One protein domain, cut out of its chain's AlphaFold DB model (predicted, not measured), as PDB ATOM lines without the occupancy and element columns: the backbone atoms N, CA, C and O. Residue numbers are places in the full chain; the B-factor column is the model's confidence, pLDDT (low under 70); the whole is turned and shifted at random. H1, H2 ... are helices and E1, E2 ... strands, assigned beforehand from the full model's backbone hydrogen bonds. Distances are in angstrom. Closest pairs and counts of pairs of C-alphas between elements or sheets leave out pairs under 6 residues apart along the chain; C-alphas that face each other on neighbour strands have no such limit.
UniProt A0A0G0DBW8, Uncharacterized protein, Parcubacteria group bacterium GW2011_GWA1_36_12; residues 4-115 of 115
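AT A GLANCE: This is residues 4 to 115 of the 115 residues of an uncharacterized protein of Parcubacteria group bacterium GW2011_GWA1_36_12 (UniProt A0A0G0DBW8). A strongly twisted four-stranded sheet has H4 packed along it; on the side of H4 away from the sheet, H2 crosses H4, and H3 packs on H2. H1 crosses H4 elsewhere and reaches E3 and E4. The printed part has 112 residues, with named elements in the order H1 H2 H3 H4 E1 E2 E3 H5 E4; the sheet runs E1 E2 E3 E4, all antiparallel, and the class is mixed. It is compact, with a radius of gyration of the C-alphas of 13.0 A and spans of 35 by 30 by 23 A.

HOW THE PARTS SIT: H1, residues 4 to 18, touches H4, residues 56 to 67, at a steep tilt of 49 degrees, opposite ways; their closest C-alphas, Val 13 and Leu 63, are 6.6 A apart. H2, residues 24 to 34, touches H3, residues 40 to 50, closest at C-alphas Thr 28 and Asn 41, 6.4 A. H4 touches H2 with residues 58 to 62 alone, about perpendicular at 80 degrees; the closest C-alphas, Ile 58 and Tyr 31, are 6.4 A apart. H4 lies over E2, residues 80 to 87, at a height over the sheet of 8.2 A. E1, residues 71 to 77, E2 and E3, residues 90 to 93, form a meander, each strand the antiparallel neighbour of the one before, with N 73 and O 84 at 2.9 A and N 92 and O 85 at 2.8 A. E3 pairs with E4, residues 105 to 108, through N 91 and O 107, 2.7 A. H5, residues 96 to 99, only grazes the sheet. Every O i to N i+4 pair is within hydrogen-bond range in H1, H2, H3 and H4; H5 is too short for one.

IN THESE COORDINATES: H1 begins at C-alpha 4, (36.272, 19.232, 27.032), and spans 21.1 A; E2 spans 21.3 A. E4 ends at C-alpha 108, (24.045, 17.939, 36.195).

THE WHOLE: The farthest C-alphas, Lys 4 and Glu 38, are 38.3 A apart. The printed part has no cut, the links between named elements are tight, and no printed residue is under 70 in pLDDT.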
ATOM      1  N   LYS A   4      35.503  18.173  27.710       95.56
ATOM      2  CA  LYS A   4      36.272  19.232  27.032       95.56
ATOM      3  C   LYS A   4      35.871  19.347  25.561       95.56
ATOM      4  O   LYS A   4      35.706  20.458  25.061       95.56
ATOM      5  N   GLU A   5      35.679  18.216  24.890       96.69
ATOM      6  CA  GLU A   5      35.205  18.153  23.505       96.69
ATOM      7  C   GLU A   5      33.776  18.684  23.375       96.69
ATOM      8  O   GLU A   5      33.528  19.555  22.540       96.69
ATOM      9  N   ILE A   6      32.870  18.254  24.262       97.38
ATOM     10  CA  ILE A   6      31.485  18.745  24.293       97.38
ATOM     11  C   ILE A   6      31.470  20.265  24.476       97.38
ATOM     12  O   ILE A   6      30.782  20.970  23.742       97.38
ATOM     13  N   LYS A   7      32.284  20.802  25.395       97.75
ATOM     14  CA  LYS A   7      32.394  22.251  25.616       97.75
ATOM     15  C   LYS A   7      32.890  22.994  24.381       97.75
ATOM     16  O   LYS A   7      32.364  24.060  24.068       97.75
ATOM     17  N   LYS A   8      33.879  22.445  23.669       98.25
ATOM     18  CA  LYS A   8      34.387  23.031  22.422       98.25
ATOM     19  C   LYS A   8      33.296  23.088  21.350       98.25
ATOM     20  O   LYS A   8      33.155  24.110  20.684       98.25
ATOM     21  N   ILE A   9      32.513  22.020  21.209       98.31
ATOM     22  CA  ILE A   9      31.404  21.962  20.253       98.31
ATOM     23  C   ILE A   9      30.276  22.910  20.664       98.31
ATOM     24  O   ILE A   9      29.811  23.675  19.828       98.31
ATOM     25  N   ALA A  10      29.890  22.943  21.940       98.31
ATOM     26  CA  ALA A  10      28.874  23.865  22.443       98.31
ATOM     27  C   ALA A  10      29.262  25.335  22.207       98.31
ATOM     28  O   ALA A  10      28.423  26.128  21.793       98.31
ATOM     29  N   LEU A  11      30.540  25.691  22.400       98.31
ATOM     30  CA  LEU A  11      31.075  27.019  22.071       98.31
ATOM     31  C   LEU A  11      30.965  27.331  20.577       98.31
ATOM     32  O   LEU A  11      30.504  28.411  20.217       98.31
ATOM     33  N   LYS A  12      31.360  26.386  19.716       98.31
ATOM     34  CA  LYS A  12      31.252  26.528  18.259       98.31
ATOM     35  C   LYS A  12      29.800  26.734  17.833       98.31
ATOM     36  O   LYS A  12      29.502  27.709  17.161       98.31
ATOM     37  N   VAL A  13      28.899  25.869  18.287       98.19
ATOM     38  CA  VAL A  13      27.471  25.947  17.963       98.19
ATOM     39  C   VAL A  13      26.854  27.249  18.473       98.19
ATOM     40  O   VAL A  13      26.104  27.895  17.748       98.19
ATOM     41  N   ARG A  14      27.191  27.679  19.697       98.19
ATOM     42  CA  ARG A  14      26.752  28.977  20.230       98.19
ATOM     43  C   ARG A  14      27.167  30.123  19.305       98.19
ATOM     44  O   ARG A  14      26.336  30.973  19.007       98.19
ATOM     45  N   LYS A  15      28.421  30.122  18.848       98.19
ATOM     46  CA  LYS A  15      28.950  31.129  17.922       98.19
ATOM     47  C   LYS A  15      28.206  31.111  16.582       98.19
ATOM     48  O   LYS A  15      27.779  32.160  16.131       98.19
ATOM     49  N   GLU A  16      27.960  29.931  16.014       97.81
ATOM     50  CA  GLU A  16      27.212  29.782  14.754       97.81
ATOM     51  C   GLU A  16      25.783  30.350  14.851       97.81
ATOM     52  O   GLU A  16      25.288  30.941  13.891       97.81
ATOM     53  N   PHE A  17      25.120  30.216  16.007       97.62
ATOM     54  CA  PHE A  17      23.836  30.880  16.261       97.62
ATOM     55  C   PHE A  17      23.982  32.403  16.388       97.62
ATOM     56  O   PHE A  17      23.210  33.132  15.770       97.62
ATOM     57  N   GLU A  18      24.956  32.886  17.171       96.88
ATOM     58  CA  GLU A  18      25.196  34.327  17.369       96.88
ATOM     59  C   GLU A  18      25.555  35.039  16.048       96.88
ATOM     60  O   GLU A  18      25.138  36.175  15.825       96.88
ATOM     61  N   GLU A  19      26.270  34.355  15.152       97.00
ATOM     62  CA  GLU A  19      26.713  34.858  13.843       97.00
ATOM     63  C   GLU A  19      25.732  34.535  12.702       97.00
ATOM     64  O   GLU A  19      25.933  34.982  11.575       97.00
ATOM     65  N   LYS A  20      24.638  33.812  12.989       94.62
ATOM     66  CA  LYS A  20      23.616  33.392  12.010       94.62
ATOM     67  C   LYS A  20      24.195  32.592  10.833       94.62
ATOM     68  O   LYS A  20      23.696  32.666   9.714       94.62
ATOM     69  N   GLU A  21      25.227  31.795  11.095       94.88
ATOM     70  CA  GLU A  21      25.927  30.997  10.077       94.88
ATOM     71  C   GLU A  21      25.228  29.664   9.777       94.88
ATOM     72  O   GLU A  21      25.538  28.985   8.795       94.88
ATOM     73  N   ILE A  22      24.271  29.263  10.618       95.88
ATOM     74  CA  ILE A  22      23.573  27.992  10.449       95.88
ATOM     75  C   ILE A  22      22.579  28.102   9.296       95.88
ATOM     76  O   ILE A  22      21.694  28.960   9.285       95.88
ATOM     77  N   ASN A  23      22.685  27.173   8.351       95.56
ATOM     78  CA  ASN A  23      21.772  27.076   7.225       95.56
ATOM     79  C   ASN A  23      20.315  26.870   7.697       95.56
ATOM     80  O   ASN A  23      20.019  25.912   8.416       95.56
ATOM     81  N   ILE A  24      19.404  27.737   7.238       94.56
ATOM     82  CA  ILE A  24      17.971  27.693   7.585       94.56
ATOM     83  C   ILE A  24      17.355  26.332   7.263       94.56
ATOM     84  O   ILE A  24      16.635  25.789   8.095       94.56
ATOM     85  N   LYS A  25      17.671  25.737   6.104       96.12
ATOM     86  CA  LYS A  25      17.143  24.423   5.713       96.12
ATOM     87  C   LYS A  25      17.532  23.350   6.728       96.12
ATOM     88  O   LYS A  25      16.688  22.544   7.096       96.12
ATOM     89  N   THR A  26      18.768  23.370   7.230       97.38
ATOM     90  CA  THR A  26      19.206  22.434   8.276       97.38
ATOM     91  C   THR A  26      18.358  22.579   9.539       97.38
ATOM     92  O   THR A  26      17.895  21.578  10.081       97.38
ATOM     93  N   LEU A  27      18.117  23.808  10.005       97.38
ATOM     94  CA  LEU A  27      17.292  24.045  11.194       97.38
ATOM     95  C   LEU A  27      15.824  23.654  10.968       97.38
ATOM     96  O   LEU A  27      15.230  23.011  11.832       97.38
ATOM     97  N   THR A  28      15.269  23.985   9.802       96.88
ATOM     98  CA  THR A  28      13.919  23.596   9.377       96.88
ATOM     99  C   THR A  28      13.763  22.077   9.350       96.88
ATOM    100  O   THR A  28      12.812  21.557   9.928       96.88
ATOM    101  N   ASP A  29      14.700  21.354   8.734       96.94
ATOM    102  CA  ASP A  29      14.660  19.892   8.628       96.94
ATOM    103  C   ASP A  29      14.734  19.241  10.021       96.94
ATOM    104  O   ASP A  29      13.958  18.338  10.339       96.94
ATOM    105  N   LEU A  30      15.630  19.730  10.886       97.00
ATOM    106  CA  LEU A  30      15.758  19.241  12.261       97.00
ATOM    107  C   LEU A  30      14.489  19.483  13.078       97.00
ATOM    108  O   LEU A  30      14.037  18.583  13.786       97.00
ATOM    109  N   TYR A  31      13.917  20.683  12.984       96.38
ATOM    110  CA  TYR A  31      12.720  21.023  13.739       96.38
ATOM    111  C   TYR A  31      11.493  20.277  13.218       96.38
ATOM    112  O   TYR A  31      10.772  19.708  14.025       96.38
ATOM    113  N   ASN A  32      11.296  20.162  11.902       95.44
ATOM    114  CA  ASN A  32      10.180  19.406  11.316       95.44
ATOM    115  C   ASN A  32      10.183  17.921  11.699       95.44
ATOM    116  O   ASN A  32       9.119  17.323  11.861       95.44
ATOM    117  N   ASN A  33      11.368  17.325  11.851       94.75
ATOM    118  CA  ASN A  33      11.501  15.949  12.333       94.75
ATOM    119  C   ASN A  33      11.132  15.802  13.818       94.75
ATOM    120  O   ASN A  33      10.818  14.701  14.263       94.75
ATOM    121  N   TYR A  34      11.185  16.893  14.583       93.50
ATOM    122  CA  TYR A  34      10.852  16.920  16.003       93.50
ATOM    123  C   TYR A  34       9.395  17.331  16.261       93.50
ATOM    124  O   TYR A  34       8.703  16.688  17.046       93.50
ATOM    125  N   ASN A  35       8.925  18.392  15.607       92.50
ATOM    126  CA  ASN A  35       7.579  18.927  15.723       92.50
ATOM    127  C   ASN A  35       7.168  19.628  14.418       92.50
ATOM    128  O   ASN A  35       7.840  20.557  13.966       92.50
ATOM    129  N   LYS A  36       6.045  19.214  13.828       92.06
ATOM    130  CA  LYS A  36       5.524  19.820  12.597       92.06
ATOM    131  C   LYS A  36       4.695  21.052  12.934       92.06
ATOM    132  O   LYS A  36       3.764  20.963  13.729       92.06
ATOM    133  N   ILE A  37       5.007  22.172  12.293       92.25
ATOM    134  CA  ILE A  37       4.251  23.421  12.424       92.25
ATOM    135  C   ILE A  37       4.014  24.049  11.053       92.25
ATOM    136  O   ILE A  37       4.794  23.854  10.116       92.25
ATOM    137  N   GLU A  38       2.944  24.827  10.949       92.75
ATOM    138  CA  GLU A  38       2.712  25.697   9.798       92.75
ATOM    139  C   GLU A  38       3.750  26.830   9.774       92.75
ATOM    140  O   GLU A  38       4.243  27.255  10.818       92.75
ATOM    141  N   ASN A  39       4.103  27.314   8.579       93.56
ATOM    142  CA  ASN A  39       5.047  28.425   8.380       93.56
ATOM    143  C   ASN A  39       6.418  28.232   9.067       93.56
ATOM    144  O   ASN A  39       7.028  29.183   9.556       93.56
ATOM    145  N   ILE A  40       6.933  26.995   9.077       94.44
ATOM    146  CA  ILE A  40       8.207  26.634   9.724       94.44
ATOM    147  C   ILE A  40       9.382  27.536   9.320       94.44
ATOM    148  O   ILE A  40      10.200  27.883  10.165       94.44
ATOM    149  N   ASN A  41       9.469  27.953   8.055       93.75
ATOM    150  CA  ASN A  41      10.570  28.802   7.596       93.75
ATOM    151  C   ASN A  41      10.559  30.172   8.285       93.75
ATOM    152  O   ASN A  41      11.603  30.607   8.769       93.75
ATOM    153  N   ASP A  42       9.389  30.804   8.404       94.38
ATOM    154  CA  ASP A  42       9.247  32.085   9.099       94.38
ATOM    155  C   ASP A  42       9.575  31.930  10.583       94.38
ATOM    156  O   ASP A  42      10.306  32.739  11.154       94.38
ATOM    157  N   PHE A  43       9.106  30.840  11.199       94.94
ATOM    158  CA  PHE A  43       9.434  30.510  12.581       94.94
ATOM    159  C   PHE A  43      10.949  30.374  12.803       94.94
ATOM    160  O   PHE A  43      11.489  31.001  13.714       94.94
ATOM    161  N   ILE A  44      11.653  29.605  11.963       96.00
ATOM    162  CA  ILE A  44      13.109  29.416  12.065       96.00
ATOM    163  C   ILE A  44      13.859  30.730  11.830       96.00
ATOM    164  O   ILE A  44      14.795  31.036  12.573       96.00
ATOM    165  N   MET A  45      13.442  31.533  10.847       94.75
ATOM    166  CA  MET A  45      14.048  32.840  10.581       94.75
ATOM    167  C   MET A  45      13.922  33.778  11.786       94.75
ATOM    168  O   MET A  45      14.912  34.377  12.209       94.75
ATOM    169  N   GLN A  46      12.727  33.878  12.373       94.50
ATOM    170  CA  GLN A  46      12.507  34.696  13.568       94.50
ATOM    171  C   GLN A  46      13.299  34.167  14.762       94.50
ATOM    172  O   GLN A  46      13.939  34.945  15.472       94.50
ATOM    173  N   ALA A  47      13.333  32.848  14.948       93.12
ATOM    174  CA  ALA A  47      14.128  32.235  15.997       93.12
ATOM    175  C   ALA A  47      15.612  32.622  15.867       93.12
ATOM    176  O   ALA A  47      16.174  33.174  16.812       93.12
ATOM    177  N   GLN A  48      16.233  32.480  14.691       94.25
ATOM    178  CA  GLN A  48      17.634  32.880  14.500       94.25
ATOM    179  C   GLN A  48      17.894  34.364  14.808       94.25
ATOM    180  O   GLN A  48      18.956  34.710  15.324       94.25
ATOM    181  N   ILE A  49      16.939  35.257  14.527       94.62
ATOM    182  CA  ILE A  49      17.058  36.685  14.859       94.62
ATOM    183  C   ILE A  49      17.012  36.912  16.374       94.62
ATOM    184  O   ILE A  49      17.742  37.759  16.888       94.62
ATOM    185  N   MET A  50      16.163  36.171  17.082       95.31
ATOM    186  CA  MET A  50      15.897  36.361  18.510       95.31
ATOM    187  C   MET A  50      16.875  35.633  19.434       95.31
ATOM    188  O   MET A  50      16.783  35.784  20.656       95.31
ATOM    189  N   PHE A  51      17.796  34.840  18.884       96.25
ATOM    190  CA  PHE A  51      18.729  34.042  19.668       96.25
ATOM    191  C   PHE A  51      19.468  34.894  20.727       96.25
ATOM    192  O   PHE A  51      19.983  35.965  20.402       96.25
ATOM    193  N   PRO A  52      19.531  34.457  22.005       96.00
ATOM    194  CA  PRO A  52      19.127  33.146  22.542       96.00
ATOM    195  C   PRO A  52      17.652  33.025  22.964       96.00
ATOM    196  O   PRO A  52      17.211  31.936  23.337       96.00
ATOM    197  N   LYS A  53      16.877  34.113  22.942       95.75
ATOM    198  CA  LYS A  53      15.501  34.133  23.461       95.75
ATOM    199  C   LYS A  53      14.578  33.288  22.586       95.75
ATOM    200  O   LYS A  53      14.573  33.434  21.368       95.75
ATOM    201  N   GLY A  54      13.806  32.394  23.205       90.12
ATOM    202  CA  GLY A  54      12.829  31.553  22.498       90.12
ATOM    203  C   GLY A  54      13.446  30.482  21.588       90.12
ATOM    204  O   GLY A  54      12.741  29.899  20.772       90.12
ATOM    205  N   ASN A  55      14.749  30.210  21.715       95.25
ATOM    206  CA  ASN A  55      15.483  29.318  20.810       95.25
ATOM    207  C   ASN A  55      15.865  27.964  21.413       95.25
ATOM    208  O   ASN A  55      16.447  27.138  20.713       95.25
ATOM    209  N   CYS A  56      15.563  27.712  22.688       95.69
ATOM    210  CA  CYS A  56      16.064  26.544  23.421       95.69
ATOM    211  C   CYS A  56      15.779  25.201  22.721       95.69
ATOM    212  O   CYS A  56      16.657  24.339  22.667       95.69
ATOM    213  N   GLY A  57      14.614  25.054  22.081       96.00
ATOM    214  CA  GLY A  57      14.273  23.872  21.281       96.00
ATOM    215  C   GLY A  57      15.159  23.684  20.044       96.00
ATOM    216  O   GLY A  57      15.813  22.651  19.906       96.00
ATOM    217  N   ILE A  58      15.222  24.687  19.160       97.31
ATOM    218  CA  ILE A  58      16.020  24.630  17.919       97.31
ATOM    219  C   ILE A  58      17.511  24.490  18.244       97.31
ATOM    220  O   ILE A  58      18.206  23.672  17.642       97.31
ATOM    221  N   ALA A  59      17.992  25.246  19.232       97.94
ATOM    222  CA  ALA A  59      19.372  25.198  19.689       97.94
ATOM    223  C   ALA A  59      19.755  23.805  20.199       97.94
ATOM    224  O   ALA A  59      20.791  23.276  19.804       97.94
ATOM    225  N   SER A  60      18.897  23.175  21.008       98.31
ATOM    226  CA  SER A  60      19.134  21.819  21.513       98.31
ATOM    227  C   SER A  60      19.113  20.770  20.398       98.31
ATOM    228  O   SER A  60      19.949  19.865  20.394       98.31
ATOM    229  N   LEU A  61      18.210  20.902  19.419       98.25
ATOM    230  CA  LEU A  61      18.147  20.009  18.254       98.25
ATOM    231  C   LEU A  61      19.399  20.109  17.380       98.25
ATOM    232  O   LEU A  61      19.974  19.084  17.011       98.25
ATOM    233  N   TYR A  62      19.850  21.325  17.074       98.50
ATOM    234  CA  TYR A  62      21.060  21.527  16.280       98.50
ATOM    235  C   TYR A  62      22.320  21.097  17.040       98.50
ATOM    236  O   TYR A  62      23.195  20.441  16.479       98.50
ATOM    237  N   LEU A  63      22.383  21.353  18.347       98.38
ATOM    238  CA  LEU A  63      23.473  20.872  19.187       98.38
ATOM    239  C   LEU A  63      23.541  19.336  19.213       98.38
ATOM    240  O   LEU A  63      24.625  18.773  19.060       98.38
ATOM    241  N   LYS A  64      22.391  18.655  19.318       98.56
ATOM    242  CA  LYS A  64      22.291  17.193  19.190       98.56
ATOM    243  C   LYS A  64      22.773  16.714  17.821       98.56
ATOM    244  O   LYS A  64      23.503  15.731  17.748       98.56
ATOM    245  N   TYR A  65      22.385  17.400  16.747       98.25
ATOM    246  CA  TYR A  65      22.818  17.076  15.385       98.25
ATOM    247  C   TYR A  65      24.347  17.123  15.241       98.25
ATOM    248  O   TYR A  65      24.939  16.201  14.681       98.25
ATOM    249  N   VAL A  66      24.997  18.148  15.801       98.12
ATOM    250  CA  VAL A  66      26.461  18.292  15.742       98.12
ATOM    251  C   VAL A  66      27.176  17.288  16.654       98.12
ATOM    252  O   VAL A  66      28.177  16.701  16.245       98.12
ATOM    253  N   LEU A  67      26.670  17.064  17.872       97.44
ATOM    254  CA  LEU A  67      27.265  16.126  18.834       97.44
ATOM    255  C   LEU A  67      27.016  14.653  18.480       97.44
ATOM    256  O   LEU A  67      27.794  13.797  18.892       97.44
ATOM    257  N   LYS A  68      25.965  14.362  17.702       97.31
ATOM    258  CA  LYS A  68      25.506  13.012  17.319       97.31
ATOM    259  C   LYS A  68      25.120  12.114  18.501       97.31
ATOM    260  O   LYS A  68      24.983  10.906  18.336       97.31
ATOM    261  N   GLU A  69      24.913  12.693  19.679       97.06
ATOM    262  CA  GLU A  69      24.551  11.980  20.903       97.06
ATOM    263  C   GLU A  69      23.594  12.816  21.769       97.06
ATOM    264  O   GLU A  69      23.456  14.028  21.591       97.06
ATOM    265  N   GLY A  70      22.920  12.147  22.706       96.88
ATOM    266  CA  GLY A  70      22.032  12.770  23.685       96.88
ATOM    267  C   GLY A  70      20.542  12.755  23.339       96.88
ATOM    268  O   GLY A  70      20.098  12.349  22.261       96.88
ATOM    269  N   THR A  71      19.748  13.205  24.306       97.44
ATOM    270  CA  THR A  71      18.283  13.260  24.252       97.44
ATOM    271  C   THR A  71      17.787  14.674  24.502       97.44
ATOM    272  O   THR A  71      18.333  15.396  25.331       97.44
ATOM    273  N   ILE A  72      16.756  15.076  23.762       97.88
ATOM    274  CA  ILE A  72      16.082  16.354  23.991       97.88
ATOM    275  C   ILE A  72      15.120  16.159  25.155       97.88
ATOM    276  O   ILE A  72      14.329  15.216  25.134       97.88
ATOM    277  N   GLN A  73      15.191  17.029  26.155       96.56
ATOM    278  CA  GLN A  73      14.299  17.001  27.310       96.56
ATOM    279  C   GLN A  73      13.699  18.381  27.551       96.56
ATOM    280  O   GLN A  73      14.353  19.399  27.329       96.56
ATOM    281  N   ASN A  74      12.457  18.404  28.022       95.25
ATOM    282  CA  ASN A  74      11.818  19.613  28.520       95.25
ATOM    283  C   ASN A  74      11.969  19.628  30.038       95.25
ATOM    284  O   ASN A  74      11.542  18.688  30.698       95.25
ATOM    285  N   LEU A  75      12.588  20.682  30.549       94.25
ATOM    286  CA  LEU A  75      12.822  20.941  31.962       94.25
ATOM    287  C   LEU A  75      12.236  22.308  32.329       94.25
ATOM    288  O   LEU A  75      11.763  23.057  31.470       94.25
ATOM    289  N   GLU A  76      12.333  22.673  33.598       93.62
ATOM    290  CA  GLU A  76      12.155  24.043  34.054       93.62
ATOM    291  C   GLU A  76      13.503  24.722  34.301       93.62
ATOM    292  O   GLU A  76      14.372  24.163  34.967       93.62
ATOM    293  N   TYR A  77      13.660  25.964  33.839       92.25
ATOM    294  CA  TYR A  77      14.736  26.867  34.248       92.25
ATOM    295  C   TYR A  77      14.130  28.112  34.897       92.25
ATOM    296  O   TYR A  77      13.442  28.893  34.241       92.25
ATOM    297  N   LYS A  78      14.367  28.315  36.201       90.94
ATOM    298  CA  LYS A  78      13.763  29.428  36.971       90.94
ATOM    299  C   LYS A  78      12.237  29.550  36.743       90.94
ATOM    300  O   LYS A  78      11.749  30.641  36.463       90.94
ATOM    301  N   ASN A  79      11.502  28.440  36.849       91.00
ATOM    302  CA  ASN A  79      10.044  28.343  36.643       91.00
ATOM    303  C   ASN A  79       9.559  28.617  35.201       91.00
ATOM    304  O   ASN A  79       8.375  28.869  34.988       91.00
ATOM    305  N   ASN A  80      10.452  28.600  34.207       92.56
ATOM    306  CA  ASN A  80      10.091  28.698  32.792       92.56
ATOM    307  C   ASN A  80      10.330  27.354  32.109       92.56
ATOM    308  O   ASN A  80      11.372  26.737  32.336       92.56
ATOM    309  N   LYS A  81       9.405  26.929  31.240       94.81
ATOM    310  CA  LYS A  81       9.618  25.758  30.380       94.81
ATOM    311  C   LYS A  81      10.842  25.986  29.504       94.81
ATOM    312  O   LYS A  81      10.954  27.024  28.856       94.81
ATOM    313  N   HIS A  82      11.730  25.006  29.476       96.44
ATOM    314  CA  HIS A  82      13.018  25.131  28.822       96.44
ATOM    315  C   HIS A  82      13.469  23.797  28.232       96.44
ATOM    316  O   HIS A  82      13.582  22.798  28.938       96.44
ATOM    317  N   THR A  83      13.716  23.772  26.926       96.81
ATOM    318  CA  THR A  83      14.175  22.570  26.225       96.81
ATOM    319  C   THR A  83      15.698  22.518  26.221       96.81
ATOM    320  O   THR A  83      16.345  23.484  25.825       96.81
ATOM    321  N   VAL A  84      16.271  21.387  26.624       97.62
ATOM    322  CA  VAL A  84      17.721  21.183  26.706       97.62
ATOM    323  C   VAL A  84      18.157  19.887  26.030       97.62
ATOM    324  O   VAL A  84      17.356  18.970  25.829       97.62
ATOM    325  N   LEU A  85      19.453  19.782  25.730       98.44
ATOM    326  CA  LEU A  85      20.098  18.519  25.391       98.44
ATOM    327  C   LEU A  85      20.664  17.862  26.654       98.44
ATOM    328  O   LEU A  85      21.390  18.501  27.412       98.44
ATOM    329  N   VAL A  86      20.384  16.575  26.852       97.69
ATOM    330  CA  VAL A  86      20.943  15.764  27.939       97.69
ATOM    331  C   VAL A  86      21.816  14.653  27.366       97.69
ATOM    332  O   VAL A  86      21.357  13.856  26.544       97.69
ATOM    333  N   ILE A  87      23.067  14.589  27.819       96.81
ATOM    334  CA  ILE A  87      24.018  13.507  27.531       96.81
ATOM    335  C   ILE A  87      24.433  12.902  28.870       96.81
ATOM    336  O   ILE A  87      24.919  13.609  29.759       96.81
ATOM    337  N   ASP A  88      24.210  11.600  29.029       93.56
ATOM    338  CA  ASP A  88      24.333  10.884  30.300       93.56
ATOM    339  C   ASP A  88      23.509  11.549  31.416       93.56
ATOM    340  O   ASP A  88      22.281  11.481  31.423       93.56
ATOM    341  N   LYS A  89      24.183  12.209  32.364       92.06
ATOM    342  CA  LYS A  89      23.579  12.937  33.489       92.06
ATOM    343  C   LYS A  89      23.789  14.448  33.398       92.06
ATOM    344  O   LYS A  89      23.502  15.144  34.366       92.06
ATOM    345  N   ASN A  90      24.315  14.949  32.278       96.19
ATOM    346  CA  ASN A  90      24.645  16.357  32.093       96.19
ATOM    347  C   ASN A  90      23.706  17.033  31.090       96.19
ATOM    348  O   ASN A  90      23.496  16.540  29.984       96.19
ATOM    349  N   ILE A  91      23.213  18.207  31.466       97.44
ATOM    350  CA  ILE A  91      22.604  19.196  30.584       97.44
ATOM    351  C   ILE A  91      23.711  19.875  29.791       97.44
ATOM    352  O   ILE A  91      24.687  20.339  30.382       97.44
ATOM    353  N   ILE A  92      23.517  19.993  28.482       98.19
ATOM    354  CA  ILE A  92      24.275  20.874  27.603       98.19
ATOM    355  C   ILE A  92      23.305  21.945  27.098       98.19
ATOM    356  O   ILE A  92      22.420  21.661  26.291       98.19
ATOM    357  N   ASP A  93      23.451  23.173  27.587       98.00
ATOM    358  CA  ASP A  93      22.550  24.276  27.249       98.00
ATOM    359  C   ASP A  93      23.333  25.517  26.829       98.00
ATOM    360  O   ASP A  93      24.184  26.019  27.561       98.00
ATOM    361  N   ILE A  94      23.019  26.019  25.637       98.38
ATOM    362  CA  ILE A  94      23.620  27.210  25.035       98.38
ATOM    363  C   ILE A  94      22.646  28.391  24.981       98.38
ATOM    364  O   ILE A  94      22.846  29.301  24.186       98.38
ATOM    365  N   THR A  95      21.557  28.357  25.748       98.06
ATOM    366  CA  THR A  95      20.471  29.354  25.732       98.06
ATOM    367  C   THR A  95      19.999  29.765  27.128       98.06
ATOM    368  O   THR A  95      19.050  30.540  27.252       98.06
ATOM    369  N   SER A  96      20.642  29.277  28.195       96.06
ATOM    370  CA  SER A  96      20.241  29.577  29.581       96.06
ATOM    371  C   SER A  96      20.367  31.069  29.939       96.06
ATOM    372  O   SER A  96      19.683  31.574  30.835       96.06
ATOM    373  N   ASP A  97      21.198  31.812  29.202       96.56
ATOM    374  CA  ASP A  97      21.366  33.260  29.328       96.56
ATOM    375  C   ASP A  97      20.114  34.059  28.939       96.56
ATOM    376  O   ASP A  97      19.959  35.185  29.407       96.56
ATOM    377  N   GLN A  98      19.147  33.459  28.227       95.31
ATOM    378  CA  GLN A  98      17.828  34.074  28.020       95.31
ATOM    379  C   GLN A  98      17.070  34.335  29.340       95.31
ATOM    380  O   GLN A  98      16.182  35.183  29.388       95.31
ATOM    381  N   TYR A  99      17.459  33.637  30.413       94.94
ATOM    382  CA  TYR A  99      16.919  33.763  31.768       94.94
ATOM    383  C   TYR A  99      17.999  34.184  32.784       94.94
ATOM    384  O   TYR A  99      17.941  33.819  33.968       94.94
ATOM    385  N   ASN A 100      19.015  34.937  32.348       93.25
ATOM    386  CA  ASN A 100      20.161  35.354  33.170       93.25
ATOM    387  C   ASN A 100      20.981  34.165  33.721       93.25
ATOM    388  O   ASN A 100      21.403  34.180  34.880       93.25
ATOM    389  N   GLY A 101      21.102  33.080  32.953       93.81
ATOM    390  CA  GLY A 101      22.063  31.994  33.174       93.81
ATOM    391  C   GLY A 101      23.402  32.206  32.462       93.81
ATOM    392  O   GLY A 101      23.610  33.241  31.829       93.81
ATOM    393  N   PRO A 102      24.335  31.242  32.548       96.31
ATOM    394  CA  PRO A 102      25.548  31.272  31.740       96.31
ATOM    395  C   PRO A 102      25.236  31.098  30.245       96.31
ATOM    396  O   PRO A 102      24.330  30.359  29.863       96.31
ATOM    397  N   LYS A 103      26.052  31.701  29.372       96.88
ATOM    398  CA  LYS A 103      25.943  31.491  27.914       96.88
ATOM    399  C   LYS A 103      26.025  30.017  27.513       96.88
ATOM    400  O   LYS A 103      25.439  29.619  26.513       96.88
ATOM    401  N   ILE A 104      26.797  29.236  28.270       97.69
ATOM    402  CA  ILE A 104      26.952  27.794  28.089       97.69
ATOM    403  C   ILE A 104      26.949  27.140  29.463       97.69
ATOM    404  O   ILE A 104      27.802  27.438  30.303       97.69
ATOM    405  N   TYR A 105      26.012  26.228  29.670       97.25
ATOM    406  CA  TYR A 105      25.940  25.359  30.828       97.25
ATOM    407  C   TYR A 105      26.264  23.925  30.413       97.25
ATOM    408  O   TYR A 105      25.693  23.409  29.455       97.25
ATOM    409  N   ILE A 106      27.190  23.298  31.141       97.19
ATOM    410  CA  ILE A 106      27.501  21.872  31.032       97.19
ATOM    411  C   ILE A 106      27.605  21.329  32.446       97.19
ATOM    412  O   ILE A 106      28.549  21.667  33.163       97.19
ATOM    413  N   GLY A 107      26.637  20.524  32.860       96.06
ATOM    414  CA  GLY A 107      26.605  20.005  34.221       96.06
ATOM    415  C   GLY A 107      25.316  19.267  34.559       96.06
ATOM    416  O   GLY A 107      24.433  19.167  33.711       96.06
ATOM    417  N   PRO A 108      25.197  18.734  35.782       95.00
ATOM    418  CA  PRO A 108      24.045  17.939  36.195       95.00
ATOM    419  C   PRO A 108      22.732  18.733  36.215       95.00
ATOM    420  O   PRO A 108      22.735  19.957  36.325       95.00
ATOM    421  N   ILE A 109      21.596  18.027  36.183       90.38
ATOM    422  CA  ILE A 109      20.268  18.627  36.400       90.38
ATOM    423  C   ILE A 109      20.139  19.059  37.870       90.38
ATOM    424  O   ILE A 109      19.648  18.315  38.713       90.38
ATOM    425  N   ASN A 110      20.594  20.273  38.169       89.75
ATOM    426  CA  ASN A 110      20.538  20.904  39.485       89.75
ATOM    427  C   ASN A 110      19.922  22.304  39.374       89.75
ATOM    428  O   ASN A 110      19.946  22.909  38.301       89.75
ATOM    429  N   LYS A 111      19.455  22.867  40.503       81.88
ATOM    430  CA  LYS A 111      18.960  24.258  40.561       81.88
ATOM    431  C   LYS A 111      19.928  25.198  39.808       81.88
ATOM    432  O   LYS A 111      21.123  25.163  40.097       81.88
ATOM    433  N   PRO A 112      19.438  26.051  38.889       85.25
ATOM    434  CA  PRO A 112      18.034  26.412  38.655       85.25
ATOM    435  C   PRO A 112      17.241  25.474  37.728       85.25
ATOM    436  O   PRO A 112      16.055  25.743  37.538       85.25
ATOM    437  N   TYR A 113      17.850  24.414  37.189       87.00
ATOM    438  CA  TYR A 113      17.154  23.388  36.414       87.00
ATOM    439  C   TYR A 113      16.384  22.435  37.326       87.00
ATOM    440  O   TYR A 113      16.890  22.039  38.384       87.00
ATOM    441  N   ARG A 114      15.166  22.073  36.928       85.69
ATOM    442  CA  ARG A 114      14.330  21.061  37.591       85.69
ATOM    443  C   ARG A 114      13.538  20.277  36.546       85.69
ATOM    444  O   ARG A 114      13.330  20.787  35.448       85.69
ATOM    445  N   LEU A 115      13.179  19.040  36.885       75.75
ATOM    446  CA  LEU A 115      12.261  18.213  36.097       75.75
ATOM    447  C   LEU A 115      10.840  18.768  36.175       75.75
ATOM    448  O   LEU A 115      10.490  19.258  37.274       75.75
TER     449      LEU A 115